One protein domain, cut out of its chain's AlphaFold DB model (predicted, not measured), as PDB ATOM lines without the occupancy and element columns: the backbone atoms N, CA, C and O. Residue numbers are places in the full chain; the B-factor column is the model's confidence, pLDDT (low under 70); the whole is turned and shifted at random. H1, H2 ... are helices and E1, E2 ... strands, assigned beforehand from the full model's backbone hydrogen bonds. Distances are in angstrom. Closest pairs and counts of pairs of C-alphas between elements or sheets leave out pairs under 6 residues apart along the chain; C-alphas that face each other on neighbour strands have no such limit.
ATOM      1  N   GLU A  13     148.143 160.175 147.155       39.03
ATOM      2  CA  GLU A  13     148.750 160.845 148.309       39.03
ATOM      3  C   GLU A  13     150.245 161.167 148.142       39.03
ATOM      4  O   GLU A  13     150.703 162.195 148.630       39.03
ATOM      5  N   SER A  14     151.017 160.342 147.425       39.72
ATOM      6  CA  SER A  14     152.466 160.569 147.246       39.72
ATOM      7  C   SER A  14     152.830 161.612 146.195       39.72
ATOM      8  O   SER A  14     154.002 161.960 146.047       39.72
ATOM      9  N   THR A  15     151.850 162.092 145.432       45.22
ATOM     10  CA  THR A  15     152.074 163.138 144.435       45.22
ATOM     11  C   THR A  15     151.420 164.424 144.912       45.22
ATOM     12  O   THR A  15     150.263 164.415 145.320       45.22
ATOM     13  N   ILE A  16     152.140 165.547 144.816       45.44
ATOM     14  CA  ILE A  16     151.615 166.890 145.136       45.44
ATOM     15  C   ILE A  16     150.256 167.117 144.442       45.44
ATOM     16  O   ILE A  16     149.325 167.649 145.038       45.44
ATOM     17  N   SER A  17     150.122 166.620 143.211       50.62
ATOM     18  CA  SER A  17     148.905 166.665 142.402       50.62
ATOM     19  C   SER A  17     147.747 165.833 142.967       50.62
ATOM     20  O   SER A  17     146.595 166.246 142.890       50.62
ATOM     21  N   GLY A  18     148.010 164.662 143.545       50.69
ATOM     22  CA  GLY A  18     146.950 163.861 144.146       50.69
ATOM     23  C   GLY A  18     146.507 164.389 145.513       50.69
ATOM     24  O   GLY A  18     145.315 164.370 145.800       50.69
ATOM     25  N   TRP A  19     147.410 164.987 146.296       52.06
ATOM     26  CA  TRP A  19     147.044 165.689 147.536       52.06
ATOM     27  C   TRP A  19     146.157 166.920 147.267       52.06
ATOM     28  O   TRP A  19     145.176 167.164 147.969       52.06
ATOM     29  N   GLN A  20     146.443 167.660 146.191       52.97
ATOM     30  CA  GLN A  20     145.589 168.760 145.721       52.97
ATOM     31  C   GLN A  20     144.193 168.287 145.306       52.97
ATOM     32  O   GLN A  20     143.228 169.017 145.511       52.97
ATOM     33  N   LEU A  21     144.069 167.074 144.766       59.66
ATOM     34  CA  LEU A  21     142.782 166.484 144.400       59.66
ATOM     35  C   LEU A  21     141.917 166.179 145.620       59.66
ATOM     36  O   LEU A  21     140.747 166.542 145.660       59.66
ATOM     37  N   ILE A  22     142.516 165.528 146.617       57.00
ATOM     38  CA  ILE A  22     141.837 165.125 147.851       57.00
ATOM     39  C   ILE A  22     141.255 166.361 148.545       57.00
ATOM     40  O   ILE A  22     140.090 166.354 148.929       57.00
ATOM     41  N   ASN A  23     142.020 167.454 148.591       56.47
ATOM     42  CA  ASN A  23     141.561 168.715 149.172       56.47
ATOM     43  C   ASN A  23     140.603 169.508 148.278       56.47
ATOM     44  O   ASN A  23     139.699 170.155 148.794       56.47
ATOM     45  N   ALA A  24     140.776 169.489 146.953       57.53
ATOM     46  CA  ALA A  24     139.876 170.204 146.045       57.53
ATOM     47  C   ALA A  24     138.461 169.606 146.043       57.53
ATOM     48  O   ALA A  24     137.493 170.340 145.855       57.53
ATOM     49  N   TYR A  25     138.343 168.293 146.271       61.88
ATOM     50  CA  TYR A  25     137.066 167.575 146.289       61.88
ATOM     51  C   TYR A  25     136.618 167.136 147.693       61.88
ATOM     52  O   TYR A  25     135.571 166.507 147.802       61.88
ATOM     53  N   ASN A  26     137.365 167.478 148.755       65.50
ATOM     54  CA  ASN A  26     137.098 167.073 150.146       65.50
ATOM     55  C   ASN A  26     136.784 165.572 150.298       65.50
ATOM     56  O   ASN A  26     135.877 165.191 151.037       65.50
ATOM     57  N   LEU A  27     137.527 164.722 149.585       66.50
ATOM     58  CA  LEU A  27     137.284 163.281 149.602       66.50
ATOM     59  C   LEU A  27     137.644 162.707 150.976       66.50
ATOM     60  O   LEU A  27     138.778 162.853 151.435       66.50
ATOM     61  N   CYS A  28     136.696 162.038 151.625       70.56
ATOM     62  CA  CYS A  28     136.932 161.307 152.866       70.56
ATOM     63  C   CYS A  28     137.560 159.928 152.602       70.56
ATOM     64  O   CYS A  28     137.510 159.399 151.491       70.56
ATOM     65  N   ASP A  29     138.092 159.290 153.649       70.38
ATOM     66  CA  ASP A  29     138.760 157.983 153.547       70.38
ATOM     67  C   ASP A  29     137.893 156.906 152.874       70.38
ATOM     68  O   ASP A  29     138.391 156.099 152.090       70.38
ATOM     69  N   LYS A  30     136.574 156.923 153.112       68.38
ATOM     70  CA  LYS A  30     135.634 155.990 152.466       68.38
ATOM     71  C   LYS A  30     135.514 156.224 150.961       68.38
ATOM     72  O   LYS A  30     135.377 155.266 150.208       68.38
ATOM     73  N   GLU A  31     135.552 157.479 150.521       66.12
ATOM     74  CA  GLU A  31     135.503 157.837 149.100       66.12
ATOM     75  C   GLU A  31     136.826 157.497 148.413       66.12
ATOM     76  O   GLU A  31     136.823 156.997 147.290       66.12
ATOM     77  N   LEU A  32     137.954 157.663 149.107       69.19
ATOM     78  CA  LEU A  32     139.258 157.216 148.621       69.19
ATOM     79  C   LEU A  32     139.327 155.696 148.485       69.19
ATOM     80  O   LEU A  32     139.811 155.198 147.470       69.19
ATOM     81  N   ASP A  33     138.818 154.950 149.461       70.75
ATOM     82  CA  ASP A  33     138.747 153.492 149.372       70.75
ATOM     83  C   ASP A  33     137.779 153.024 148.284       70.75
ATOM     84  O   ASP A  33     138.053 152.033 147.607       70.75
ATOM     85  N   TRP A  34     136.686 153.749 148.040       74.44
ATOM     86  CA  TRP A  34     135.825 153.488 146.888       74.44
ATOM     87  C   TRP A  34     136.575 153.701 145.567       74.44
ATOM     88  O   TRP A  34     136.586 152.796 144.735       74.44
ATOM     89  N   ILE A  35     137.290 154.822 145.410       71.69
ATOM     90  CA  ILE A  35     138.092 155.123 144.211       71.69
ATOM     91  C   ILE A  35     139.166 154.056 143.968       71.69
ATOM     92  O   ILE A  35     139.385 153.661 142.825       71.69
ATOM     93  N   LYS A  36     139.810 153.537 145.022       70.19
ATOM     94  CA  LYS A  36     140.802 152.447 144.910       70.19
ATOM     95  C   LYS A  36     140.210 151.139 144.379       70.19
ATOM     96  O   LYS A  36     140.949 150.328 143.829       70.19
ATOM     97  N   ASN A  37     138.909 150.924 144.570       76.00
ATOM     98  CA  ASN A  37     138.204 149.723 144.126       76.00
ATOM     99  C   ASN A  37     137.571 149.870 142.734       76.00
ATOM    100  O   ASN A  37     137.039 148.890 142.212       76.00
ATOM    101  N   LEU A  38     137.622 151.061 142.130       75.94
ATOM    102  CA  LEU A  38     137.122 151.288 140.779       75.94
ATOM    103  C   LEU A  38     137.990 150.574 139.741       75.94
ATOM    104  O   LEU A  38     139.219 150.526 139.833       75.94
ATOM    105  N   SER A  39     137.343 150.065 138.697       80.56
ATOM    106  CA  SER A  39     138.039 149.633 137.494       80.56
ATOM    107  C   SER A  39     138.722 150.817 136.809       80.56
ATOM    108  O   SER A  39     138.342 151.978 136.965       80.56
ATOM    109  N   GLN A  40     139.714 150.530 135.968       74.44
ATOM    110  CA  GLN A  40     140.424 151.561 135.215       74.44
ATOM    111  C   GLN A  40     139.486 152.450 134.373       74.44
ATOM    112  O   GLN A  40     139.722 153.653 134.263       74.44
ATOM    113  N   THR A  41     138.426 151.875 133.796       79.12
ATOM    114  CA  THR A  41     137.414 152.624 133.038       79.12
ATOM    115  C   THR A  41     136.660 153.593 133.943       79.12
ATOM    116  O   THR A  41     136.562 154.772 133.616       79.12
ATOM    117  N   GLU A  42     136.206 153.130 135.106       80.44
ATOM    118  CA  GLU A  42     135.473 153.957 136.071       80.44
ATOM    119  C   GLU A  42     136.355 155.067 136.656       80.44
ATOM    120  O   GLU A  42     135.896 156.193 136.827       80.44
ATOM    121  N   VAL A  43     137.646 154.800 136.893       80.00
ATOM    122  CA  VAL A  43     138.607 155.842 137.292       80.00
ATOM    123  C   VAL A  43     138.713 156.914 136.208       80.00
ATOM    124  O   VAL A  43     138.680 158.102 136.511       80.00
ATOM    125  N   ILE A  44     138.826 156.531 134.933       79.38
ATOM    126  CA  ILE A  44     138.882 157.490 133.819       79.38
ATOM    127  C   ILE A  44     137.604 158.329 133.744       79.38
ATOM    128  O   ILE A  44     137.693 159.549 133.599       79.38
ATOM    129  N   GLU A  45     136.440 157.696 133.858       81.62
ATOM    130  CA  GLU A  45     135.142 158.377 133.844       81.62
ATOM    131  C   GLU A  45     135.007 159.345 135.021       81.62
ATOM    132  O   GLU A  45     134.622 160.496 134.823       81.62
ATOM    133  N   PHE A  46     135.418 158.935 136.222       81.69
ATOM    134  CA  PHE A  46     135.475 159.799 137.398       81.69
ATOM    135  C   PHE A  46     136.379 161.019 137.161       81.69
ATOM    136  O   PHE A  46     135.971 162.157 137.405       81.69
ATOM    137  N   LEU A  47     137.588 160.814 136.629       79.12
ATOM    138  CA  LEU A  47     138.528 161.899 136.323       79.12
ATOM    139  C   LEU A  47     137.994 162.849 135.231       79.12
ATOM    140  O   LEU A  47     138.319 164.037 135.229       79.12
ATOM    141  N   GLN A  48     137.192 162.347 134.292       82.12
ATOM    142  CA  GLN A  48     136.521 163.166 133.278       82.12
ATOM    143  C   GLN A  48     135.347 163.953 133.866       82.12
ATOM    144  O   GLN A  48     135.232 165.151 133.616       82.12
ATOM    145  N   ALA A  49     134.507 163.309 134.681       79.56
ATOM    146  CA  ALA A  49     133.337 163.920 135.315       79.56
ATOM    147  C   ALA A  49     133.717 165.056 136.273       79.56
ATOM    148  O   ALA A  49     133.029 166.069 136.365       79.56
ATOM    149  N   THR A  50     134.850 164.904 136.949       74.94
ATOM    150  CA  THR A  50     135.430 165.923 137.830       74.94
ATOM    151  C   THR A  50     136.140 167.041 137.060       74.94
ATOM    152  O   THR A  50     136.403 168.093 137.633       74.94
ATOM    153  N   GLY A  51     136.437 166.863 135.768       74.00
ATOM    154  CA  GLY A  51     137.161 167.843 134.949       74.00
ATOM    155  C   GLY A  51     138.683 167.819 135.133       74.00
ATOM    156  O   GLY A  51     139.385 168.687 134.616       74.00
ATOM    157  N   ILE A  52     139.207 166.817 135.838       76.88
ATOM    158  CA  ILE A  52     140.642 166.620 136.066       76.88
ATOM    159  C   ILE A  52     141.370 166.287 134.762       76.88
ATOM    160  O   ILE A  52     142.502 166.726 134.530       76.88
ATOM    161  N   ILE A  53     140.735 165.470 133.921       80.56
ATOM    162  CA  ILE A  53     141.200 165.190 132.567       80.56
ATOM    163  C   ILE A  53     140.160 165.641 131.562       80.56
ATOM    164  O   ILE A  53     138.957 165.583 131.800       80.56
ATOM    165  N   LEU A  54     140.642 166.071 130.402       80.88
ATOM    166  CA  LEU A  54     139.761 166.516 129.336       80.88
ATOM    167  C   LEU A  54     138.895 165.351 128.829       80.88
ATOM    168  O   LEU A  54     139.392 164.245 128.617       80.88
ATOM    169  N   CYS A  55     137.616 165.624 128.565       82.62
ATOM    170  CA  CYS A  55     136.705 164.685 127.895       82.62
ATOM    171  C   CYS A  55     136.896 164.693 126.376       82.62
ATOM    172  O   CYS A  55     136.630 163.713 125.684       82.62
ATOM    173  N   ASN A  56     137.355 165.825 125.844       86.81
ATOM    174  CA  ASN A  56     137.621 165.992 124.430       86.81
ATOM    175  C   ASN A  56     138.790 166.951 124.191       86.81
ATOM    176  O   ASN A  56     139.239 167.669 125.084       86.81
ATOM    177  N   LYS A  57     139.306 166.953 122.963       86.88
ATOM    178  CA  LYS A  57     140.370 167.866 122.556       86.88
ATOM    179  C   LYS A  57     140.225 168.267 121.106       86.88
ATOM    180  O   LYS A  57     140.216 167.408 120.230       86.88
ATOM    181  N   ILE A  58     140.178 169.566 120.840       87.12
ATOM    182  CA  ILE A  58     140.222 170.079 119.471       87.12
ATOM    183  C   ILE A  58     141.673 170.045 118.996       87.12
ATOM    184  O   ILE A  58     142.579 170.549 119.665       87.12
ATOM    185  N   ARG A  59     141.915 169.412 117.846       84.81
ATOM    186  CA  ARG A  59     143.250 169.390 117.250       84.81
ATOM    187  C   ARG A  59     143.506 170.687 116.468       84.81
ATOM    188  O   ARG A  59     142.772 170.919 115.512       84.81
ATOM    189  N   PRO A  60     144.601 171.422 116.733       81.88
ATOM    190  CA  PRO A  60     144.926 172.645 115.995       81.88
ATOM    191  C   PRO A  60     145.043 172.435 114.476       81.88
ATOM    192  O   PRO A  60     144.424 173.157 113.709       81.88
ATOM    193  N   ASP A  61     145.762 171.396 114.030       84.81
ATOM    194  CA  ASP A  61     146.095 171.247 112.597       84.81
ATOM    195  C   ASP A  61     144.913 170.871 111.695       84.81
ATOM    196  O   ASP A  61     144.937 171.114 110.493       84.81
ATOM    197  N   CYS A  62     143.923 170.153 112.231       87.50
ATOM    198  CA  CYS A  62     142.836 169.593 111.415       87.50
ATOM    199  C   CYS A  62     141.440 169.924 111.931       87.50
ATOM    200  O   CYS A  62     140.467 169.433 111.364       87.50
ATOM    201  N   ASN A  63     141.367 170.700 113.012       87.62
ATOM    202  CA  ASN A  63     140.160 171.145 113.697       87.62
ATOM    203  C   ASN A  63     139.161 170.036 114.077       87.62
ATOM    204  O   ASN A  63     137.994 170.298 114.336       87.62
ATOM    205  N   MET A  64     139.609 168.777 114.114       88.88
ATOM    206  CA  MET A  64     138.785 167.665 114.571       88.88
ATOM    207  C   MET A  64     138.725 167.633 116.092       88.88
ATOM    208  O   MET A  64     139.763 167.678 116.760       88.88
ATOM    209  N   THR A  65     137.518 167.441 116.614       90.50
ATOM    210  CA  THR A  65     137.287 167.103 118.017       90.50
ATOM    211  C   THR A  65     137.636 165.639 118.252       90.50
ATOM    212  O   THR A  65     137.076 164.735 117.637       90.50
ATOM    213  N   LEU A  66     138.597 165.402 119.137       90.25
ATOM    214  CA  LEU A  66     139.011 164.076 119.571       90.25
ATOM    215  C   LEU A  66     138.255 163.733 120.851       90.25
ATOM    216  O   LEU A  66     138.447 164.412 121.852       90.25
ATOM    217  N   THR A  67     137.415 162.704 120.818       87.94
ATOM    218  CA  THR A  67     136.637 162.230 121.980       87.94
ATOM    219  C   THR A  67     137.121 160.877 122.492       87.94
ATOM    220  O   THR A  67     136.971 160.568 123.667       87.94
ATOM    221  N   LEU A  68     137.751 160.073 121.630       88.56
ATOM    222  CA  LEU A  68     138.274 158.769 122.015       88.56
ATOM    223  C   LEU A  68     139.579 158.917 122.801       88.56
ATOM    224  O   LEU A  68     140.622 159.287 122.244       88.56
ATOM    225  N   LEU A  69     139.510 158.592 124.088       88.06
ATOM    226  CA  LEU A  69     140.656 158.541 124.978       88.06
ATOM    227  C   LEU A  69     141.292 157.149 124.945       88.06
ATOM    228  O   LEU A  69     140.631 156.137 125.158       88.06
ATOM    229  N   HIS A  70     142.595 157.099 124.697       87.56
ATOM    230  CA  HIS A  70     143.387 155.881 124.790       87.56
ATOM    231  C   HIS A  70     144.183 155.892 126.090       87.56
ATOM    232  O   HIS A  70     144.871 156.868 126.385       87.56
ATOM    233  N   TYR A  71     144.158 154.791 126.830       83.69
ATOM    234  CA  TYR A  71     144.898 154.630 128.078       83.69
ATOM    235  C   TYR A  71     145.435 153.201 128.190       83.69
ATOM    236  O   TYR A  71     144.915 152.279 127.562       83.69
ATOM    237  N   ASN A  72     146.542 153.029 128.916       75.94
ATOM    238  CA  ASN A  72     147.072 151.721 129.298       75.94
ATOM    239  C   ASN A  72     147.972 151.840 130.534       75.94
ATOM    240  O   ASN A  72     148.484 152.915 130.835       75.94
ATOM    241  N   ALA A  73     148.254 150.700 131.163       67.25
ATOM    242  CA  ALA A  73     149.065 150.566 132.375       67.25
ATOM    243  C   ALA A  73     150.490 151.152 132.316       67.25
ATOM    244  O   ALA A  73     151.162 151.235 133.341       67.25
ATOM    245  N   THR A  74     151.000 151.517 131.137       68.75
ATOM    246  CA  THR A  74     152.392 151.969 130.957       68.75
ATOM    247  C   THR A  74     152.510 153.432 130.545       68.75
ATOM    248  O   THR A  74     153.625 153.939 130.416       68.75
ATOM    249  N   ARG A  75     151.392 154.116 130.269       73.62
ATOM    250  CA  ARG A  75     151.398 155.455 129.667       73.62
ATOM    251  C   ARG A  75     150.236 156.299 130.171       73.62
ATOM    252  O   ARG A  75     149.134 155.798 130.361       73.62
ATOM    253  N   ASN A  76     150.471 157.604 130.257       79.44
ATOM    254  CA  ASN A  76     149.418 158.578 130.520       79.44
ATOM    255  C   ASN A  76     148.314 158.498 129.443       79.44
ATOM    256  O   ASN A  76     148.638 158.285 128.265       79.44
ATOM    257  N   PRO A  77     147.039 158.729 129.805       85.38
ATOM    258  CA  PRO A  77     145.940 158.789 128.852       85.38
ATOM    259  C   PRO A  77     146.160 159.859 127.777       85.38
ATOM    260  O   PRO A  77     146.641 160.966 128.047       85.38
ATOM    261  N   PHE A  78     145.809 159.536 126.535       89.19
ATOM    262  CA  PHE A  78     146.021 160.413 125.392       89.19
ATOM    263  C   PHE A  78     144.921 160.302 124.339       89.19
ATOM    264  O   PHE A  78     144.360 159.240 124.084       89.19
ATOM    265  N   PHE A  79     144.694 161.405 123.638       90.44
ATOM    266  CA  PHE A  79     143.877 161.458 122.438       90.44
ATOM    267  C   PHE A  79     144.723 161.202 121.196       90.44
ATOM    268  O   PHE A  79     145.883 161.631 121.097       90.44
ATOM    269  N   ARG A  80     144.119 160.545 120.206       89.69
ATOM    270  CA  ARG A  80     144.720 160.332 118.890       89.69
ATOM    271  C   ARG A  80     143.735 160.718 117.801       89.69
ATOM    272  O   ARG A  80     142.574 160.337 117.822       89.69
ATOM    273  N   CYS A  81     144.225 161.452 116.811       88.44
ATOM    274  CA  CYS A  81     143.432 161.773 115.634       88.44
ATOM    275  C   CYS A  81     143.389 160.588 114.662       88.44
ATOM    276  O   CYS A  81     144.419 159.963 114.388       88.44
ATOM    277  N   SER A  82     142.207 160.309 114.113       83.56
ATOM    278  CA  SER A  82     141.984 159.268 113.106       83.56
ATOM    279  C   SER A  82     142.493 159.660 111.713       83.56
ATOM    280  O   SER A  82     142.857 158.781 110.925       83.56
ATOM    281  N   LYS A  83     142.581 160.964 111.410       86.19
ATOM    282  CA  LYS A  83     143.011 161.480 110.101       86.19
ATOM    283  C   LYS A  83     144.446 161.041 109.781       86.19
ATOM    284  O   LYS A  83     145.353 161.144 110.608       86.19
ATOM    285  N   ARG A  84     144.679 160.547 108.558       84.50
ATOM    286  CA  ARG A  84     145.956 159.914 108.163       84.50
ATOM    287  C   ARG A  84     147.160 160.852 108.286       84.50
ATOM    288  O   ARG A  84     148.175 160.438 108.837       84.50
ATOM    289  N   SER A  85     147.017 162.115 107.874       83.38
ATOM    290  CA  SER A  85     148.048 163.166 108.012       83.38
ATOM    291  C   SER A  85     148.436 163.462 109.467       83.38
ATOM    292  O   SER A  85     149.463 164.060 109.753       83.38
ATOM    293  N   CYS A  86     147.604 163.015 110.397       82.25
ATOM    294  CA  CYS A  86     147.553 163.428 111.785       82.25
ATOM    295  C   CYS A  86     147.849 162.264 112.755       82.25
ATOM    296  O   CYS A  86     148.047 162.472 113.956       82.25
ATOM    297  N   LYS A  87     147.913 161.033 112.228       76.12
ATOM    298  CA  LYS A  87     147.857 159.763 112.967       76.12
ATOM    299  C   LYS A  87     149.081 159.487 113.848       76.12
ATOM    300  O   LYS A  87     149.027 158.585 114.683       76.12
ATOM    301  N   ARG A  88     150.196 160.202 113.665       77.81
ATOM    302  CA  ARG A  88     151.439 159.990 114.439       77.81
ATOM    303  C   ARG A  88     151.493 160.779 115.749       77.81
ATOM    304  O   ARG A  88     152.269 160.417 116.626       77.81
ATOM    305  N   GLN A  89     150.665 161.808 115.901       82.50
ATOM    306  CA  GLN A  89     150.683 162.652 117.092       82.50
ATOM    307  C   GLN A  89     149.744 162.111 118.172       82.50
ATOM    308  O   GLN A  89     148.631 161.659 117.887       82.50
ATOM    309  N   ARG A  90     150.219 162.168 119.416       86.69
ATOM    310  CA  ARG A  90     149.458 161.852 120.624       86.69
ATOM    311  C   ARG A  90     149.290 163.133 121.416       86.69
ATOM    312  O   ARG A  90     150.245 163.893 121.552       86.69
ATOM    313  N   PHE A  91     148.105 163.343 121.961       86.81
ATOM    314  CA  PHE A  91     147.823 164.517 122.766       86.81
ATOM    315  C   PHE A  91     147.476 164.071 124.174       86.81
ATOM    316  O   PHE A  91     146.456 163.420 124.361       86.81
ATOM    317  N   SER A  92     148.305 164.429 125.154       85.69
ATOM    318  CA  SER A  92     148.020 164.124 126.559       85.69
ATOM    319  C   SER A  92     146.641 164.659 126.959       85.69
ATOM    320  O   SER A  92     146.292 165.795 126.595       85.69
ATOM    321  N   ALA A  93     145.880 163.835 127.683       84.75
ATOM    322  CA  ALA A  93     144.624 164.228 128.318       84.75
ATOM    323  C   ALA A  93     144.842 165.000 129.626       84.75
ATOM    324  O   ALA A  93     143.970 165.761 130.026       84.75
TER     325      ALA A  93
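This is residues 13 to 93 of the 107 residues of an uncharacterized protein of Anncaliia algerae PRA109 (UniProt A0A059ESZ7). A loose rod: H1 and H2 make one end, H3 crosses the middle, and a small antiparallel sheet, E1 E2 E3, makes the other end together with the long link of residues 50 to 68 and the short link between E2 and E3. The 81 printed residues hold three named helices, then three named strands, a meander, each strand the antiparallel neighbour of the one before; the class is mixed. The radius of gyration of the C-alphas is 15.0 A, and the spans are 47 by 22 by 20 A.

H1, residues 16 to 25, is only just apart from H2, residues 29 to 37, at 8.4 A. H2 is close but not clearly touching H3, residues 40 to 49; their closest C-alphas, Ile 35 and Val 43, are 7.0 A apart. Every helix O i to N i+4 pair is within hydrogen-bond range. H3 only grazes the sheet, with residues 40 to 44. E1, residues 69 to 72, and E2, residues 75 to 80, form a hairpin, with N 70 and O 78 2.8 A apart. E2 and E3, residues 90 to 92, form another, with N 79 and O 91 2.8 A apart.

H1, 14.6 A long, begins at C-alpha 16 (151.615, 166.890, 145.136). E3 ends at C-alpha 92 (148.020, 164.124, 126.559).

The printed part has no cut. The link from H3 to E1 is long. Residues 13 to 27, 30 to 32 and 73 to 74 are under pLDDT 70.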